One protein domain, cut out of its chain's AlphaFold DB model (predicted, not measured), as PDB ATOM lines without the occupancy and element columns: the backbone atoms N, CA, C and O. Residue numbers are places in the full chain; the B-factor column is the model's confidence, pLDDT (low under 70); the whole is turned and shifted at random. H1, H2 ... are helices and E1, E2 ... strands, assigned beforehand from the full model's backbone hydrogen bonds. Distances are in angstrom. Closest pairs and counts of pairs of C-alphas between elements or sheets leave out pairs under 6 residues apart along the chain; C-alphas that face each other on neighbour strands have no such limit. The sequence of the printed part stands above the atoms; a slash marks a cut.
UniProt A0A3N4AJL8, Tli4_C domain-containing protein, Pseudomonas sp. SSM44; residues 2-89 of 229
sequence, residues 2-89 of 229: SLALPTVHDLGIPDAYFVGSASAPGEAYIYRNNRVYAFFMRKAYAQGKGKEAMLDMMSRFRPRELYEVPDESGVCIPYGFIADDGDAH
ATOM      1  N   SER A   2     100.133 143.352  97.319       49.03
ATOM      2  CA  SER A   2      99.808 143.636  98.728       49.03
ATOM      3  C   SER A   2     100.683 142.792  99.663       49.03
ATOM      4  O   SER A   2     100.386 141.630  99.910       49.03
ATOM      5  N   LEU A   3     101.783 143.363 100.158       59.22
ATOM      6  CA  LEU A   3     102.664 142.751 101.167       59.22
ATOM      7  C   LEU A   3     102.101 142.874 102.601       59.22
ATOM      8  O   LEU A   3     102.797 142.548 103.555       59.22
ATOM      9  N   ALA A   4     100.867 143.368 102.765       67.19
ATOM     10  CA  ALA A   4     100.325 143.792 104.058       67.19
ATOM     11  C   ALA A   4      99.343 142.800 104.709       67.19
ATOM     12  O   ALA A   4      98.874 143.068 105.811       67.19
ATOM     13  N   LEU A   5      99.014 141.678 104.055       80.88
ATOM     14  CA  LEU A   5      98.181 140.640 104.671       80.88
ATOM     15  C   LEU A   5      99.063 139.496 105.188       80.88
ATOM     16  O   LEU A   5      99.695 138.817 104.371       80.88
ATOM     17  N   PRO A   6      99.122 139.274 106.514       89.12
ATOM     18  CA  PRO A   6      99.864 138.156 107.070       89.12
ATOM     19  C   PRO A   6      99.231 136.834 106.625       89.12
ATOM     20  O   PRO A   6      98.015 136.663 106.652       89.12
ATOM     21  N   THR A   7     100.076 135.898 106.207       93.00
ATOM     22  CA  THR A   7      99.716 134.521 105.867       93.00
ATOM     23  C   THR A   7     100.245 133.592 106.952       93.00
ATOM     24  O   THR A   7     101.381 133.754 107.405       93.00
ATOM     25  N   VAL A   8      99.423 132.623 107.358       95.12
ATOM     26  CA  VAL A   8      99.836 131.540 108.255       95.12
ATOM     27  C   VAL A   8     100.384 130.392 107.412       95.12
ATOM     28  O   VAL A   8      99.732 129.944 106.471       95.12
ATOM     29  N   HIS A   9     101.581 129.928 107.753       94.81
ATOM     30  CA  HIS A   9     102.248 128.798 107.119       94.81
ATOM     31  C   HIS A   9     102.109 127.569 108.010       94.81
ATOM     32  O   HIS A   9     102.476 127.608 109.183       94.81
ATOM     33  N   ASP A  10     101.614 126.471 107.447       94.94
ATOM     34  CA  ASP A  10     101.672 125.171 108.107       94.94
ATOM     35  C   ASP A  10     103.027 124.517 107.807       94.94
ATOM     36  O   ASP A  10     103.353 124.218 106.655       94.94
ATOM     37  N   LEU A  11     103.837 124.348 108.852       95.69
ATOM     38  CA  LEU A  11     105.141 123.689 108.786       95.69
ATOM     39  C   LEU A  11     105.125 122.291 109.426       95.69
ATOM     40  O   LEU A  11     106.188 121.701 109.606       95.69
ATOM     41  N   GLY A  12     103.950 121.760 109.784       95.75
ATOM     42  CA  GLY A  12     103.805 120.443 110.409       95.75
ATOM     43  C   GLY A  12     104.313 120.367 111.853       95.75
ATOM     44  O   GLY A  12     104.591 119.274 112.344       95.75
ATOM     45  N   ILE A  13     104.458 121.507 112.537       96.00
ATOM     46  CA  ILE A  13     104.924 121.572 113.927       96.00
ATOM     47  C   ILE A  13     103.712 121.798 114.844       96.00
ATOM     48  O   ILE A  13     103.014 122.799 114.676       96.00
ATOM     49  N   PRO A  14     103.455 120.904 115.817       95.31
ATOM     50  CA  PRO A  14     102.293 121.010 116.691       95.31
ATOM     51  C   PRO A  14     102.391 122.218 117.626       95.31
ATOM     52  O   PRO A  14     103.488 122.619 118.040       95.31
ATOM     53  N   ASP A  15     101.231 122.768 117.982       96.31
ATOM     54  CA  ASP A  15     101.064 123.925 118.871       96.31
ATOM     55  C   ASP A  15     102.000 125.092 118.513       96.31
ATOM     56  O   ASP A  15     102.652 125.688 119.376       96.31
ATOM     57  N   ALA A  16     102.113 125.374 117.214       97.00
ATOM     58  CA  ALA A  16     102.928 126.449 116.674       97.00
ATOM     59  C   ALA A  16     102.199 127.194 115.547       97.00
ATOM     60  O   ALA A  16     101.475 126.600 114.750       97.00
ATOM     61  N   TYR A  17     102.428 128.503 115.469       96.81
ATOM     62  CA  TYR A  17     101.936 129.380 114.411       96.81
ATOM     63  C   TYR A  17     103.112 130.070 113.730       96.81
ATOM     64  O   TYR A  17     103.881 130.776 114.383       96.81
ATOM     65  N   PHE A  18     103.218 129.910 112.411       97.06
ATOM     66  CA  PHE A  18     104.245 130.556 111.598       97.06
ATOM     67  C   PHE A  18     103.597 131.619 110.720       97.06
ATOM     68  O   PHE A  18     102.737 131.309 109.901       97.06
ATOM     69  N   VAL A  19     103.982 132.880 110.899       95.62
ATOM     70  CA  VAL A  19     103.312 134.033 110.285       95.62
ATOM     71  C   VAL A  19     104.304 134.812 109.425       95.62
ATOM     72  O   VAL A  19     105.449 135.022 109.820       95.62
ATOM     73  N   GLY A  20     103.892 135.238 108.231       93.00
ATOM     74  CA  GLY A  20     104.719 136.069 107.351       93.00
ATOM     75  C   GLY A  20     104.005 136.497 106.073       93.00
ATOM     76  O   GLY A  20     102.780 136.598 106.042       93.00
ATOM     77  N   SER A  21     104.762 136.761 105.008       91.06
ATOM     78  CA  SER A  21     104.199 136.999 103.674       91.06
ATOM     79  C   SER A  21     103.656 135.702 103.072       91.06
ATOM     80  O   SER A  21     103.896 134.612 103.582       91.06
ATOM     81  N   ALA A  22     102.994 135.794 101.918       88.50
ATOM     82  CA  ALA A  22     102.589 134.611 101.160       88.50
ATOM     83  C   ALA A  22     103.774 133.711 100.743       88.50
ATOM     84  O   ALA A  22     103.582 132.522 100.518       88.50
ATOM     85  N   SER A  23     104.990 134.260 100.623       88.06
ATOM     86  CA  SER A  23     106.157 133.524 100.119       88.06
ATOM     87  C   SER A  23     107.002 132.867 101.210       88.06
ATOM     88  O   SER A  23     107.664 131.875 100.928       88.06
ATOM     89  N   ALA A  24     107.018 133.408 102.430       91.25
ATOM     90  CA  ALA A  24     107.794 132.846 103.534       91.25
ATOM     91  C   ALA A  24     107.239 133.287 104.901       91.25
ATOM     92  O   ALA A  24     106.709 134.395 105.013       91.25
ATOM     93  N   PRO A  25     107.405 132.478 105.960       94.75
ATOM     94  CA  PRO A  25     107.154 132.918 107.324       94.75
ATOM     95  C   PRO A  25     108.324 133.773 107.848       94.75
ATOM     96  O   PRO A  25     109.480 133.565 107.476       94.75
ATOM     97  N   GLY A  26     108.030 134.748 108.711       94.62
ATOM     98  CA  GLY A  26     109.015 135.613 109.377       94.62
ATOM     99  C   GLY A  26     108.951 135.567 110.908       94.62
ATOM    100  O   GLY A  26     109.944 135.869 111.570       94.62
ATOM    101  N   GLU A  27     107.826 135.120 111.464       96.44
ATOM    102  CA  GLU A  27     107.567 134.975 112.896       96.44
ATOM    103  C   GLU A  27     107.119 133.546 113.229       96.44
ATOM    104  O   GLU A  27     106.369 132.941 112.465       96.44
ATOM    105  N   ALA A  28     107.560 133.016 114.367       97.19
ATOM    106  CA  ALA A  28     107.109 131.745 114.922       97.19
ATOM    107  C   ALA A  28     106.627 131.960 116.360       97.19
ATOM    108  O   ALA A  28     107.380 132.476 117.183       97.19
ATOM    109  N   TYR A  29     105.402 131.538 116.662       97.81
ATOM    110  CA  TYR A  29     104.821 131.531 118.003       97.81
ATOM    111  C   TYR A  29     104.575 130.086 118.411       97.81
ATOM    112  O   TYR A  29     103.808 129.395 117.747       97.81
ATOM    113  N   ILE A  30     105.219 129.616 119.474       96.94
ATOM    114  CA  ILE A  30     105.161 128.210 119.888       96.94
ATOM    115  C   ILE A  30     104.661 128.138 121.317       96.94
ATOM    116  O   ILE A  30     105.160 128.847 122.191       96.94
ATOM    117  N   TYR A  31     103.703 127.254 121.560       97.81
ATOM    118  CA  TYR A  31     103.176 126.998 122.887       97.81
ATOM    119  C   TYR A  31     103.763 125.703 123.451       97.81
ATOM    120  O   TYR A  31     103.546 124.619 122.910       97.81
ATOM    121  N   ARG A  32     104.538 125.801 124.535       97.12
ATOM    122  CA  ARG A  32     105.094 124.651 125.272       97.12
ATOM    123  C   ARG A  32     105.004 124.928 126.764       97.12
ATOM    124  O   ARG A  32     105.295 126.040 127.191       97.12
ATOM    125  N   ASN A  33     104.614 123.930 127.552       95.94
ATOM    126  CA  ASN A  33     104.618 123.981 129.021       95.94
ATOM    127  C   ASN A  33     103.969 125.259 129.598       95.94
ATOM    128  O   ASN A  33     104.534 125.917 130.470       95.94
ATOM    129  N   ASN A  34     102.787 125.635 129.092       97.06
ATOM    130  CA  ASN A  34     102.055 126.850 129.484       97.06
ATOM    131  C   ASN A  34     102.786 128.180 129.211       97.06
ATOM    132  O   ASN A  34     102.482 129.198 129.833       97.06
ATOM    133  N   ARG A  35     103.738 128.195 128.274       98.00
ATOM    134  CA  ARG A  35     104.489 129.385 127.859       98.00
ATOM    135  C   ARG A  35     104.414 129.557 126.350       98.00
ATOM    136  O   ARG A  35     104.445 128.583 125.601       98.00
ATOM    137  N   VAL A  36     104.336 130.812 125.916       98.12
ATOM    138  CA  VAL A  36     104.486 131.185 124.509       98.12
ATOM    139  C   VAL A  36     105.922 131.646 124.285       98.12
ATOM    140  O   VAL A  36     106.394 132.556 124.964       98.12
ATOM    141  N   TYR A  37     106.595 131.032 123.318       98.12
ATOM    142  CA  TYR A  37     107.903 131.442 122.816       98.12
ATOM    143  C   TYR A  37     107.708 132.088 121.449       98.12
ATOM    144  O   TYR A  37     107.024 131.522 120.597       98.12
ATOM    145  N   ALA A  38     108.291 133.268 121.245       97.44
ATOM    146  CA  ALA A  38     108.162 134.018 120.001       97.44
ATOM    147  C   ALA A  38     109.542 134.251 119.371       97.44
ATOM    148  O   ALA A  38     110.419 134.849 119.997       97.44
ATOM    149  N   PHE A  39     109.724 133.796 118.132       97.25
ATOM    150  CA  PHE A  39     110.971 133.918 117.375       97.25
ATOM    151  C   PHE A  39     110.743 134.697 116.081       97.25
ATOM    152  O   PHE A  39     109.801 134.424 115.343       97.25
ATOM    153  N   PHE A  40     111.634 135.644 115.780       96.31
ATOM    154  CA  PHE A  40     111.489 136.569 114.651       96.31
ATOM    155  C   PHE A  40     112.724 136.515 113.743       96.31
ATOM    156  O   PHE A  40     113.788 137.042 114.072       96.31
ATOM    157  N   MET A  41     112.584 135.914 112.561       94.56
ATOM    158  CA  MET A  41     113.682 135.617 111.635       94.56
ATOM    159  C   MET A  41     113.982 136.772 110.677       94.56
ATOM    160  O   MET A  41     113.902 136.617 109.464       94.56
ATOM    161  N   ARG A  42     114.361 137.950 111.189       92.31
ATOM    162  CA  ARG A  42     114.479 139.185 110.379       92.31
ATOM    163  C   ARG A  42     115.342 139.044 109.114       92.31
ATOM    164  O   ARG A  42     114.870 139.334 108.018       92.31
ATOM    165  N   LYS A  43     116.603 138.609 109.254       92.88
ATOM    166  CA  LYS A  43     117.550 138.512 108.122       92.88
ATOM    167  C   LYS A  43     117.164 137.403 107.143       92.88
ATOM    168  O   LYS A  43     117.118 137.651 105.943       92.88
ATOM    169  N   ALA A  44     116.859 136.205 107.645       92.75
ATOM    170  CA  ALA A  44     116.481 135.074 106.800       92.75
ATOM    171  C   ALA A  44     115.168 135.346 106.051       92.75
ATOM    172  O   ALA A  44     115.087 135.098 104.852       92.75
ATOM    173  N   TYR A  45     114.179 135.947 106.718       92.56
ATOM    174  CA  TYR A  45     112.923 136.364 106.098       92.56
ATOM    175  C   TYR A  45     113.144 137.377 104.967       92.56
ATOM    176  O   TYR A  45     112.644 137.174 103.865       92.56
ATOM    177  N   ALA A  46     113.967 138.410 105.191       91.44
ATOM    178  CA  ALA A  46     114.313 139.387 104.155       91.44
ATOM    179  C   ALA A  46     115.043 138.763 102.946       91.44
ATOM    180  O   ALA A  46     114.965 139.288 101.840       91.44
ATOM    181  N   GLN A  47     115.730 137.637 103.148       92.06
ATOM    182  CA  GLN A  47     116.407 136.868 102.099       92.06
ATOM    183  C   GLN A  47     115.514 135.794 101.452       92.06
ATOM    184  O   GLN A  47     115.999 135.026 100.624       92.06
ATOM    185  N   GLY A  48     114.237 135.695 101.842       89.94
ATOM    186  CA  GLY A  48     113.324 134.650 101.370       89.94
ATOM    187  C   GLY A  48     113.607 133.253 101.935       89.94
ATOM    188  O   GLY A  48     113.018 132.291 101.464       89.94
ATOM    189  N   LYS A  49     114.474 133.142 102.949       94.06
ATOM    190  CA  LYS A  49     114.902 131.894 103.616       94.06
ATOM    191  C   LYS A  49     114.232 131.679 104.979       94.06
ATOM    192  O   LYS A  49     114.778 131.032 105.871       94.06
ATOM    193  N   GLY A  50     113.092 132.336 105.201       94.75
ATOM    194  CA  GLY A  50     112.418 132.348 106.500       94.75
ATOM    195  C   GLY A  50     111.933 130.963 106.930       94.75
ATOM    196  O   GLY A  50     112.074 130.603 108.095       94.75
ATOM    197  N   LYS A  51     111.442 130.156 105.979       95.31
ATOM    198  CA  LYS A  51     110.962 128.794 106.237       95.31
ATOM    199  C   LYS A  51     112.091 127.882 106.717       95.31
ATOM    200  O   LYS A  51     111.938 127.215 107.735       95.31
ATOM    201  N   GLU A  52     113.213 127.868 106.005       96.12
ATOM    202  CA  GLU A  52     114.372 127.031 106.320       96.12
ATOM    203  C   GLU A  52     114.958 127.410 107.681       96.12
ATOM    204  O   GLU A  52     115.183 126.539 108.515       96.12
ATOM    205  N   ALA A  53     115.121 128.712 107.940       95.25
ATOM    206  CA  ALA A  53     115.632 129.202 109.217       95.25
ATOM    207  C   ALA A  53     114.714 128.860 110.402       95.25
ATOM    208  O   ALA A  53     115.197 128.588 111.500       95.25
ATOM    209  N   MET A  54     113.392 128.863 110.203       95.38
ATOM    210  CA  MET A  54     112.457 128.439 111.245       95.38
ATOM    211  C   MET A  54     112.533 126.948 111.516       95.38
ATOM    212  O   MET A  54     112.624 126.571 112.676       95.38
ATOM    213  N   LEU A  55     112.505 126.109 110.479       96.62
ATOM    214  CA  LEU A  55     112.602 124.659 110.654       96.62
ATOM    215  C   LEU A  55     113.904 124.273 111.366       96.62
ATOM    216  O   LEU A  55     113.866 123.479 112.303       96.62
ATOM    217  N   ASP A  56     115.022 124.894 110.982       95.69
ATOM    218  CA  ASP A  56     116.309 124.723 111.654       95.69
ATOM    219  C   ASP A  56     116.232 125.112 113.140       95.69
ATOM    220  O   ASP A  56     116.513 124.288 114.010       95.69
ATOM    221  N   MET A  57     115.757 126.322 113.453       95.06
ATOM    222  CA  MET A  57     115.600 126.778 114.839       95.06
ATOM    223  C   MET A  57     114.687 125.853 115.655       95.06
ATOM    224  O   MET A  57     114.991 125.534 116.800       95.06
ATOM    225  N   MET A  58     113.572 125.396 115.079       95.50
ATOM    226  CA  MET A  58     112.623 124.507 115.758       95.50
ATOM    227  C   MET A  58     113.188 123.117 116.025       95.50
ATOM    228  O   MET A  58     112.772 122.482 116.988       95.50
ATOM    229  N   SER A  59     114.138 122.652 115.213       96.31
ATOM    230  CA  SER A  59     114.818 121.377 115.454       96.31
ATOM    231  C   SER A  59     115.801 121.427 116.630       96.31
ATOM    232  O   SER A  59     116.088 120.392 117.223       96.31
ATOM    233  N   ARG A  60     116.287 122.625 116.983       97.06
ATOM    234  CA  ARG A  60     117.304 122.854 118.026       97.06
ATOM    235  C   ARG A  60     116.743 123.461 119.309       97.06
ATOM    236  O   ARG A  60     117.376 123.387 120.360       97.06
ATOM    237  N   PHE A  61     115.572 124.091 119.231       97.75
ATOM    238  CA  PHE A  61     114.905 124.686 120.378       97.75
ATOM    239  C   PHE A  61     114.201 123.626 121.231       97.75
ATOM    240  O   PHE A  61     113.389 122.845 120.735       97.75
ATOM    241  N   ARG A  62     114.419 123.684 122.546       97.44
ATOM    242  CA  ARG A  62     113.632 122.937 123.532       97.44
ATOM    243  C   ARG A  62     113.267 123.801 124.743       97.44
ATOM    244  O   ARG A  62     114.064 124.650 125.156       97.44
ATOM    245  N   PRO A  63     112.074 123.609 125.335       97.81
ATOM    246  CA  PRO A  63     111.777 124.180 126.640       97.81
ATOM    247  C   PRO A  63     112.694 123.551 127.696       97.81
ATOM    248  O   PRO A  63     113.132 122.410 127.553       97.81
ATOM    249  N   ARG A  64     112.952 124.302 128.763       97.62
ATOM    250  CA  ARG A  64     113.664 123.821 129.953       97.62
ATOM    251  C   ARG A  64     113.008 124.371 131.208       97.62
ATOM    252  O   ARG A  64     112.388 125.437 131.160       97.62
ATOM    253  N   GLU A  65     113.181 123.690 132.329       97.50
ATOM    254  CA  GLU A  65     112.687 124.183 133.616       97.50
ATOM    255  C   GLU A  65     113.670 125.151 134.290       97.50
ATOM    256  O   GLU A  65     114.839 125.284 133.912       97.50
ATOM    257  N   LEU A  66     113.190 125.878 135.305       96.81
ATOM    258  CA  LEU A  66     114.075 126.698 136.132       96.81
ATOM    259  C   LEU A  66     115.108 125.788 136.817       96.81
ATOM    260  O   LEU A  66     114.751 124.748 137.360       96.81
ATOM    261  N   TYR A  67     116.374 126.207 136.798       96.38
ATOM    262  CA  TYR A  67     117.535 125.458 137.308       96.38
ATOM    263  C   TYR A  67     117.970 124.234 136.488       96.38
ATOM    264  O   TYR A  67     119.012 123.665 136.794       96.38
ATOM    265  N   GLU A  68     117.261 123.865 135.419       97.56
ATOM    266  CA  GLU A  68     117.805 122.924 134.438       97.56
ATOM    267  C   GLU A  68     118.947 123.598 133.661       97.56
ATOM    268  O   GLU A  68     118.753 124.672 133.068       97.56
ATOM    269  N   VAL A  69     120.127 122.967 133.668       96.31
ATOM    270  CA  VAL A  69     121.335 123.447 132.981       96.31
ATOM    271  C   VAL A  69     121.783 122.416 131.926       96.31
ATOM    272  O   VAL A  69     122.380 121.405 132.302       96.31
ATOM    273  N   PRO A  70     121.528 122.661 130.624       95.81
ATOM    274  CA  PRO A  70     121.893 121.764 129.516       95.81
ATOM    275  C   PRO A  70     123.385 121.431 129.449       95.81
ATOM    276  O   PRO A  70     124.207 122.331 129.599       95.81
ATOM    277  N   ASP A  71     123.721 120.165 129.199       94.25
ATOM    278  CA  ASP A  71     125.080 119.618 129.036       94.25
ATOM    279  C   ASP A  71     125.583 119.570 127.587       94.25
ATOM    280  O   ASP A  71     126.657 119.042 127.317       94.25
ATOM    281  N   GLU A  72     124.838 120.186 126.676       93.56
ATOM    282  CA  GLU A  72     125.171 120.348 125.262       93.56
ATOM    283  C   GLU A  72     125.460 121.827 124.935       93.56
ATOM    284  O   GLU A  72     125.016 122.730 125.654       93.56
ATOM    285  N   SER A  73     126.231 122.090 123.874       94.94
ATOM    286  CA  SER A  73     126.533 123.453 123.411       94.94
ATOM    287  C   SER A  73     125.276 124.173 122.926       94.94
ATOM    288  O   SER A  73     124.416 123.588 122.263       94.94
ATOM    289  N   GLY A  74     125.142 125.444 123.302       95.12
ATOM    290  CA  GLY A  74     123.988 126.254 122.938       95.12
ATOM    291  C   GLY A  74     123.765 127.460 123.836       95.12
ATOM    292  O   GLY A  74     124.512 127.739 124.777       95.12
ATOM    293  N   VAL A  75     122.668 128.169 123.570       95.19
ATOM    294  CA  VAL A  75     122.294 129.393 124.284       95.19
ATOM    295  C   VAL A  75     121.047 129.165 125.133       95.19
ATOM    296  O   VAL A  75     119.982 128.774 124.648       95.19
ATOM    297  N   CYS A  76     121.163 129.469 126.426       95.75
ATOM    298  CA  CYS A  76     120.036 129.469 127.352       95.75
ATOM    299  C   CYS A  76     119.279 130.805 127.314       95.75
ATOM    300  O   CYS A  76     119.857 131.878 127.479       95.75
ATOM    301  N   ILE A  77     117.952 130.723 127.232       94.56
ATOM    302  CA  ILE A  77     117.021 131.816 127.552       94.56
ATOM    303  C   ILE A  77     116.159 131.392 128.752       94.56
ATOM    304  O   ILE A  77     116.158 130.209 129.108       94.56
ATOM    305  N   PRO A  78     115.441 132.289 129.448       96.38
ATOM    306  CA  PRO A  78     114.532 131.863 130.510       96.38
ATOM    307  C   PRO A  78     113.546 130.815 129.992       96.38
ATOM    308  O   PRO A  78     112.821 131.061 129.030       96.38
ATOM    309  N   TYR A  79     113.541 129.644 130.628       98.00
ATOM    310  CA  TYR A  79     112.701 128.499 130.266       98.00
ATOM    311  C   TYR A  79     112.879 127.961 128.835       98.00
ATOM    312  O   TYR A  79     112.024 127.226 128.348       98.00
ATOM    313  N   GLY A  80     113.964 128.302 128.141       97.75
ATOM    314  CA  GLY A  80     114.273 127.755 126.822       97.75
ATOM    315  C   GLY A  80     115.763 127.512 126.624       97.75
ATOM    316  O   GLY A  80     116.605 128.111 127.298       97.75
ATOM    317  N   PHE A  81     116.078 126.635 125.684       97.81
ATOM    318  CA  PHE A  81     117.430 126.347 125.242       97.81
ATOM    319  C   PHE A  81     117.441 126.152 123.731       97.81
ATOM    320  O   PHE A  81     116.494 125.593 123.175       97.81
ATOM    321  N   ILE A  82     118.488 126.642 123.077       97.38
ATOM    322  CA  ILE A  82     118.709 126.476 121.644       97.38
ATOM    323  C   ILE A  82     120.081 125.832 121.491       97.38
ATOM    324  O   ILE A  82     121.084 126.506 121.724       97.38
ATOM    325  N   ALA A  83     120.105 124.553 121.118       97.31
ATOM    326  CA  ALA A  83     121.345 123.838 120.838       97.31
ATOM    327  C   ALA A  83     122.056 124.443 119.618       97.31
ATOM    328  O   ALA A  83     121.396 124.856 118.657       97.31
ATOM    329  N   ASP A  84     123.381 124.483 119.624       94.56
ATOM    330  CA  ASP A  84     124.194 124.873 118.472       94.56
ATOM    331  C   ASP A  84     125.586 124.219 118.504       94.56
ATOM    332  O   ASP A  84     125.854 123.312 119.291       94.56
ATOM    333  N   ASP A  85     126.446 124.637 117.580       92.69
ATOM    334  CA  ASP A  85     127.841 124.212 117.467       92.69
ATOM    335  C   ASP A  85     128.803 125.020 118.359       92.69
ATOM    336  O   ASP A  85     129.995 124.724 118.383       92.69
ATOM    337  N   GLY A  86     128.308 126.008 119.112       90.19
ATOM    338  CA  GLY A  86     129.099 126.926 119.932       90.19
ATOM    339  C   GLY A  86     129.673 128.139 119.189       90.19
ATOM    340  O   GLY A  86     130.215 129.035 119.839       90.19
ATOM    341  N   ASP A  87     129.522 128.220 117.862       90.75
ATOM    342  CA  ASP A  87     130.144 129.263 117.030       90.75
ATOM    343  C   ASP A  87     129.182 130.410 116.677       90.75
ATOM    344  O   ASP A  87     129.588 131.466 116.173       90.75
ATOM    345  N   ALA A  88     127.884 130.236 116.931       91.94
ATOM    346  CA  ALA A  88     126.887 131.242 116.608       91.94
ATOM    347  C   ALA A  88     127.021 132.492 117.496       91.94
ATOM    348  O   ALA A  88     127.035 132.439 118.728       91.94
ATOM    349  N   HIS A  89     127.026 133.669 116.866       95.00
ATOM    350  CA  HIS A  89     126.943 134.924 117.605       95.00
ATOM    351  C   HIS A  89     125.609 135.050 118.345       95.00
ATOM    352  O   HIS A  89     124.536 134.869 117.761       95.00
TER     353      HIS A  89
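What this domain is: This is residues 2 to 89 of the 229 residues of the protein "Tli4_C domain-containing protein" of Pseudomonas sp. SSM44 (UniProt A0A3N4AJL8). A twisted antiparallel sheet, E1 to E4, has the helix H2 packed lengthwise over E3 on one face, and a small second sheet of E5, E7 and E6 follows at the far end of that helix. The short helix H1 makes a corner with H2, and the opposite face of the larger sheet has no named helix over it. The printed part has 88 residues with two named helices and seven named strands, in the order E1 E2 E3 E4 H1 H2 E5 E6 E7; its class is mixed, helices and strands. The sheets run E1 - E2 - E3 - E4 and E5 - E7 - E6, both antiparallel. The whole is compact, with a radius of gyration of the C-alphas of 13.9 A and spans of 46 by 31 by 19 A.

Where its parts are: E1 is residues 7 to 9, beginning at C-alpha 7 (99.716, 134.521, 105.867). E2, residues 16 to 20, is 13.5 A long, E3, residues 25 to 32, 19.9 A, and E4, residues 35 to 40, 16.6 A. H1 is residues 42 to 46. H2, residues 50 to 60, is 15.7 A long and begins at C-alpha 50 (112.418, 132.348, 106.500). E5 is residues 61 to 63, E6 residues 74 to 77, and E7 residues 80 to 83, ending at C-alpha 83 (121.345, 123.838, 120.838).

How they stand to each other: E1 to E4 form a meander, each strand the antiparallel neighbour of the one before, and the strands' lines turn by 71 degrees from edge to edge. Within hydrogen-bond range are N 9 and O 18, at 2.8 A, across the neighbour strands E1 and E2, N 17 and O 29, at 2.8 A, across E2 and E3, and N 30 and O 37, at 2.9 A, across E3 and E4; each of these three pairs of strands is a hairpin. H2 is on this sheet in two layers, helix on one face: its height over the sheet is 9.5 A, and it lies over E3, along the strands, at 15 degrees on the local plane. The closest C-alphas of E3 and H2 are those of Pro 25 and Gly 50, 5.4 A apart. H1 only grazes the sheet; H1 and H2 only just touch, with 3 pairs of C-alphas within 8 A, and only at the corner, Ala 44 and Gly 50 being closest with C-alphas 4.9 A apart. H2 is also on the smaller sheet, where the closest C-alphas of H2 and E7 are those of Arg 60 and Ala 83, 5.0 A apart. N 62 and O 81, at 2.9 A, pair E5 with E7, and N 75 and O 82, at 2.9 A, pair E6 with E7, a hairpin; both are within hydrogen-bond range. E4 and E7 are apart, but only just, at 8.4 A. In H1 and H2 every O i to N i+4 pair is within hydrogen-bond range.

The domain as a whole: The C-alphas farthest apart are those of Ser 2 and Asp 71, 46.2 A. The printed part has no cut and no long link; E1 to E2 and E5 to E6 are short links, the others tight. The mean pLDDT of the printed part is 93.8, and residues 2 to 4 are under 70.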